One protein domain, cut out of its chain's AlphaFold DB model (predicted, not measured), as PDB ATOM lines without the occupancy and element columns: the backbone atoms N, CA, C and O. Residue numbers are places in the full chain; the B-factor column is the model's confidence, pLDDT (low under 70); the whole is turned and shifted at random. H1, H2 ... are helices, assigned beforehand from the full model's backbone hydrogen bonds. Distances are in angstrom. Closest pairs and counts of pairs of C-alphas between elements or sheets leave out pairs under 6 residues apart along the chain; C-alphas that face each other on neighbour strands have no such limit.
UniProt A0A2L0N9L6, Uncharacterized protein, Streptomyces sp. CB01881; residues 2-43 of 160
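Overview. This is residues 2 to 43 of the 160 residues of an uncharacterized protein of Streptomyces sp. CB01881 (UniProt A0A2L0N9L6). Three short helices, none side by side with another, stand with their centres in a triangle, H2 and H3 making a corner and a long loop, residues 11 to 22, joining H1 to H2. This loop and the tail after H3, residues 37 to 43, reach towards opposite ends of the longest axis. The printed part has 42 residues with three named helices, H1, H2 and H3 in chain order, and no named strand; the class is all helix, though under half of the residues, 20 of 42, are in named elements. It is compact, with a radius of gyration of the C-alphas of 9.5 A, and only just elongated, spanning 29 by 19 by 15 A.

Arrangement. H1, residues 4 to 10, only just touches H3, residues 30 to 36, with 3 pairs of C-alphas within 8 A. Their closest C-alphas, those of Leu 4 and Ala 36, are 7.3 A apart. These two helices run opposite ways at a steep tilt of 64 degrees. H2, residues 23 to 28, is apart from H1. H2 and H3 touch only at the corner by their tight link, and their closest C-alphas, those of Lys 26 and Ala 33, are 4.9 A apart. They run opposite ways at a steep tilt of 48 degrees. In H1, H2 and H3 every O i to N i+4 pair is within hydrogen-bond range.

Along the chain. H1 begins at C-alpha 4, (17.204, 43.249, -5.427), and is 9.9 A long from first to last C-alpha. H2 begins at C-alpha 23, (2.024, 41.588, -8.171), and is 8.9 A long. H3 is 9.7 A long and ends at C-alpha 36, (11.918, 39.844, -1.709).

Size, cuts and confidence. The C-alphas farthest apart, those of Ser 17 and Gly 43, are 30.3 A apart. The printed part has no cut, and the link from H1 to H2, 12 residues, is long. The mean pLDDT of the printed part is 73.1; residues 2, 10, 31, 34 and 36 to 43 are under 70.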
ATOM      1  N   VAL A   2      19.791  36.547  -5.638       65.12
ATOM      2  CA  VAL A   2      19.232  37.654  -6.427       65.12
ATOM      3  C   VAL A   2      19.537  38.946  -5.677       65.12
ATOM      4  O   VAL A   2      19.219  39.045  -4.493       65.12
ATOM      5  N   ASP A   3      20.168  39.901  -6.352       75.44
ATOM      6  CA  ASP A   3      20.433  41.232  -5.813       75.44
ATOM      7  C   ASP A   3      19.269  42.156  -6.190       75.44
ATOM      8  O   ASP A   3      19.146  42.608  -7.329       75.44
ATOM      9  N   LEU A   4      18.380  42.403  -5.227       75.75
ATOM     10  CA  LEU A   4      17.204  43.249  -5.427       75.75
ATOM     11  C   LEU A   4      17.577  44.705  -5.740       75.75
ATOM     12  O   LEU A   4      16.808  45.380  -6.422       75.75
ATOM     13  N   ASP A   5      18.738  45.191  -5.293       76.62
ATOM     14  CA  ASP A   5      19.188  46.552  -5.596       76.62
ATOM     15  C   ASP A   5      19.707  46.664  -7.031       76.62
ATOM     16  O   ASP A   5      19.459  47.666  -7.709       76.62
ATOM     17  N   PHE A   6      20.363  45.620  -7.538       75.81
ATOM     18  CA  PHE A   6      20.700  45.524  -8.956       75.81
ATOM     19  C   PHE A   6      19.440  45.457  -9.829       75.81
ATOM     20  O   PHE A   6      19.310  46.214 -10.795       75.81
ATOM     21  N   GLU A   7      18.474  44.615  -9.456       79.75
ATOM     22  CA  GLU A   7      17.208  44.474 -10.183       79.75
ATOM     23  C   GLU A   7      16.396  45.776 -10.190       79.75
ATOM     24  O   GLU A   7      15.840  46.143 -11.222       79.75
ATOM     25  N   ARG A   8      16.394  46.548  -9.095       80.62
ATOM     26  CA  ARG A   8      15.773  47.886  -9.051       80.62
ATOM     27  C   ARG A   8      16.399  48.870 -10.035       80.62
ATOM     28  O   ARG A   8      15.702  49.739 -10.555       80.62
ATOM     29  N   ARG A   9      17.706  48.755 -10.285       73.31
ATOM     30  CA  ARG A   9      18.435  49.638 -11.206       73.31
ATOM     31  C   ARG A   9      18.228  49.263 -12.666       73.31
ATOM     32  O   ARG A   9      18.113  50.156 -13.500       73.31
ATOM     33  N   ILE A  10      18.206  47.968 -12.977       69.75
ATOM     34  CA  ILE A  10      18.111  47.487 -14.364       69.75
ATOM     35  C   ILE A  10      16.658  47.325 -14.816       69.75
ATOM     36  O   ILE A  10      16.349  47.601 -15.974       69.75
ATOM     37  N   ASN A  11      15.759  46.940 -13.909       77.44
ATOM     38  CA  ASN A  11      14.364  46.622 -14.207       77.44
ATOM     39  C   ASN A  11      13.383  47.420 -13.319       77.44
ATOM     40  O   ASN A  11      12.551  46.823 -12.628       77.44
ATOM     41  N   PRO A  12      13.418  48.768 -13.330       83.44
ATOM     42  CA  PRO A  12      12.607  49.591 -12.426       83.44
ATOM     43  C   PRO A  12      11.093  49.390 -12.600       83.44
ATOM     44  O   PRO A  12      10.341  49.575 -11.651       83.44
ATOM     45  N   TRP A  13      10.632  48.951 -13.778       82.56
ATOM     46  CA  TRP A  13       9.213  48.664 -14.044       82.56
ATOM     47  C   TRP A  13       8.680  47.417 -13.320       82.56
ATOM     48  O   TRP A  13       7.470  47.200 -13.292       82.56
ATOM     49  N   LEU A  14       9.555  46.571 -12.763       83.94
ATOM     50  CA  LEU A  14       9.132  45.428 -11.950       83.94
ATOM     51  C   LEU A  14       8.699  45.851 -10.544       83.94
ATOM     52  O   LEU A  14       8.041  45.064  -9.861       83.94
ATOM     53  N   PHE A  15       9.032  47.076 -10.131       86.31
ATOM     54  CA  PHE A  15       8.826  47.587  -8.784       86.31
ATOM     55  C   PHE A  15       7.751  48.681  -8.754       86.31
ATOM     56  O   PHE A  15       7.578  49.442  -9.705       86.31
ATOM     57  N   ASP A  16       6.997  48.740  -7.660       84.31
ATOM     58  CA  ASP A  16       6.036  49.799  -7.380       84.31
ATOM     59  C   ASP A  16       6.726  51.064  -6.841       84.31
ATOM     60  O   ASP A  16       7.936  51.104  -6.601       84.31
ATOM     61  N   SER A  17       5.943  52.121  -6.618       82.44
ATOM     62  CA  SER A  17       6.437  53.394  -6.077       82.44
ATOM     63  C   SER A  17       7.014  53.293  -4.659       82.44
ATOM     64  O   SER A  17       7.692  54.217  -4.217       82.44
ATOM     65  N   SER A  18       6.767  52.190  -3.950       82.62
ATOM     66  CA  SER A  18       7.321  51.902  -2.622       82.62
ATOM     67  C   SER A  18       8.595  51.047  -2.694       82.62
ATOM     68  O   SER A  18       9.164  50.699  -1.660       82.62
ATOM     69  N   GLY A  19       9.058  50.707  -3.903       77.25
ATOM     70  CA  GLY A  19      10.248  49.894  -4.141       77.25
ATOM     71  C   GLY A  19      10.026  48.389  -3.973       77.25
ATOM     72  O   GLY A  19      11.003  47.638  -3.924       77.25
ATOM     73  N   ASN A  20       8.780  47.919  -3.883       84.25
ATOM     74  CA  ASN A  20       8.453  46.496  -3.777       84.25
ATOM     75  C   ASN A  20       8.127  45.910  -5.151       84.25
ATOM     76  O   ASN A  20       7.647  46.618  -6.024       84.25
ATOM     77  N   LEU A  21       8.349  44.609  -5.356       84.06
ATOM     78  CA  LEU A  21       7.925  43.949  -6.596       84.06
ATOM     79  C   LEU A  21       6.408  44.074  -6.779       84.06
ATOM     80  O   LEU A  21       5.640  43.750  -5.872       84.06
ATOM     81  N   THR A  22       5.983  44.469  -7.975       86.88
ATOM     82  CA  THR A  22       4.567  44.470  -8.355       86.88
ATOM     83  C   THR A  22       3.999  43.047  -8.344       86.88
ATOM     84  O   THR A  22       4.714  42.068  -8.566       86.88
ATOM     85  N   GLU A  23       2.688  42.904  -8.145       81.94
ATOM     86  CA  GLU A  23       2.024  41.588  -8.171       81.94
ATOM     87  C   GLU A  23       2.182  40.863  -9.519       81.94
ATOM     88  O   GLU A  23       2.292  39.636  -9.569       81.94
ATOM     89  N   ALA A  24       2.254  41.615 -10.623       75.31
ATOM     90  CA  ALA A  24       2.548  41.061 -11.942       75.31
ATOM     91  C   ALA A  24       3.988  40.521 -12.026       75.31
ATOM     92  O   ALA A  24       4.196  39.404 -12.507       75.31
ATOM     93  N   ALA A  25       4.966  41.264 -11.492       77.25
ATOM     94  CA  ALA A  25       6.363  40.844 -11.450       77.25
ATOM     95  C   ALA A  25       6.569  39.614 -10.554       77.25
ATOM     96  O   ALA A  25       7.276  38.694 -10.947       77.25
ATOM     97  N   LYS A  26       5.888  39.529  -9.404       79.19
ATOM     98  CA  LYS A  26       5.953  38.343  -8.530       79.19
ATOM     99  C   LYS A  26       5.480  37.064  -9.229       79.19
ATOM    100  O   LYS A  26       6.040  35.999  -8.993       79.19
ATOM    101  N   LYS A  27       4.462  37.160 -10.096       76.25
ATOM    102  CA  LYS A  27       3.951  36.018 -10.875       76.25
ATOM    103  C   LYS A  27       4.883  35.609 -12.013       76.25
ATOM    104  O   LYS A  27       5.007  34.420 -12.290       76.25
ATOM    105  N   GLN A  28       5.508  36.575 -12.682       72.88
ATOM    106  CA  GLN A  28       6.428  36.305 -13.792       72.88
ATOM    107  C   GLN A  28       7.823  35.870 -13.323       72.88
ATOM    108  O   GLN A  28       8.478  35.096 -14.020       72.88
ATOM    109  N   PHE A  29       8.253  36.327 -12.145       77.19
ATOM    110  CA  PHE A  29       9.596  36.126 -11.599       77.19
ATOM    111  C   PHE A  29       9.522  35.581 -10.156       77.19
ATOM    112  O   PHE A  29       9.700  36.322  -9.181       77.19
ATOM    113  N   PRO A  30       9.208  34.280  -9.986       71.19
ATOM    114  CA  PRO A  30       9.038  33.654  -8.669       71.19
ATOM    115  C   PRO A  30      10.332  33.607  -7.835       71.19
ATOM    116  O   PRO A  30      10.290  33.528  -6.605       71.19
ATOM    117  N   ASP A  31      11.487  33.682  -8.489       68.12
ATOM    118  CA  ASP A  31      12.807  33.830  -7.884       68.12
ATOM    119  C   ASP A  31      12.995  35.209  -7.233       68.12
ATOM    120  O   ASP A  31      13.416  35.280  -6.076       68.12
ATOM    121  N   LEU A  32      12.600  36.287  -7.919       74.50
ATOM    122  CA  LEU A  32      12.585  37.643  -7.359       74.50
ATOM    123  C   LEU A  32      11.593  37.747  -6.192       74.50
ATOM    124  O   LEU A  32      11.898  38.356  -5.166       74.50
ATOM    125  N   ALA A  33      10.426  37.108  -6.312       75.88
ATOM    126  CA  ALA A  33       9.423  37.070  -5.245       75.88
ATOM    127  C   ALA A  33       9.937  36.361  -3.980       75.88
ATOM    128  O   ALA A  33       9.668  36.793  -2.856       75.88
ATOM    129  N   SER A  34      10.713  35.291  -4.160       68.94
ATOM    130  CA  SER A  34      11.333  34.555  -3.056       68.94
ATOM    131  C   SER A  34      12.442  35.383  -2.398       68.94
ATOM    132  O   SER A  34      12.458  35.534  -1.180       68.94
ATOM    133  N   ALA A  35      13.286  36.045  -3.197       71.12
ATOM    134  CA  ALA A  35      14.302  36.968  -2.690       71.12
ATOM    135  C   ALA A  35      13.696  38.139  -1.893       71.12
ATOM    136  O   ALA A  35      14.193  38.473  -0.821       71.12
ATOM    137  N   ALA A  36      12.594  38.727  -2.373       69.25
ATOM    138  CA  ALA A  36      11.918  39.844  -1.709       69.25
ATOM    139  C   ALA A  36      11.201  39.457  -0.406       69.25
ATOM    140  O   ALA A  36      11.026  40.299   0.469       69.25
ATOM    141  N   SER A  37      10.792  38.196  -0.258       68.06
ATOM    142  CA  SER A  37      10.147  37.688   0.961       68.06
ATOM    143  C   SER A  37      11.140  37.136   1.988       68.06
ATOM    144  O   SER A  37      10.729  36.681   3.052       68.06
ATOM    145  N   GLY A  38      12.443  37.138   1.678       58.91
ATOM    146  CA  GLY A  38      13.452  36.442   2.481       58.91
ATOM    147  C   GLY A  38      13.264  34.920   2.490       58.91
ATOM    148  O   GLY A  38      13.933  34.220   3.252       58.91
ATOM    149  N   ALA A  39      12.363  34.396   1.654       52.81
ATOM    150  CA  ALA A  39      12.161  32.973   1.492       52.81
ATOM    151  C   ALA A  39      13.315  32.407   0.651       52.81
ATOM    152  O   ALA A  39      13.667  32.976  -0.389       52.81
ATOM    153  N   PRO A  40      13.925  31.282   1.062       50.03
ATOM    154  CA  PRO A  40      14.914  30.622   0.227       50.03
ATOM    155  C   PRO A  40      14.272  30.301  -1.123       50.03
ATOM    156  O   PRO A  40      13.157  29.776  -1.178       50.03
ATOM    157  N   ALA A  41      14.967  30.649  -2.211       46.47
ATOM    158  CA  ALA A  41      14.493  30.372  -3.559       46.47
ATOM    159  C   ALA A  41      14.061  28.893  -3.662       46.47
ATOM    160  O   ALA A  41      14.769  28.026  -3.127       46.47
ATOM    161  N   PRO A  42      12.930  28.576  -4.323       43.19
ATOM    162  CA  PRO A  42      12.405  27.220  -4.362       43.19
ATOM    163  C   PRO A  42      13.482  26.260  -4.874       43.19
ATOM    164  O   PRO A  42      13.956  26.376  -6.003       43.19
ATOM    165  N   GLY A  43      13.903  25.325  -4.020       45.47
ATOM    166  CA  GLY A  43      14.905  24.315  -4.361       45.47
ATOM    167  C   GLY A  43      16.360  24.626  -3.987       45.47
ATOM    168  O   GLY A  43      17.208  23.790  -4.299       45.47
TER     169      GLY A  43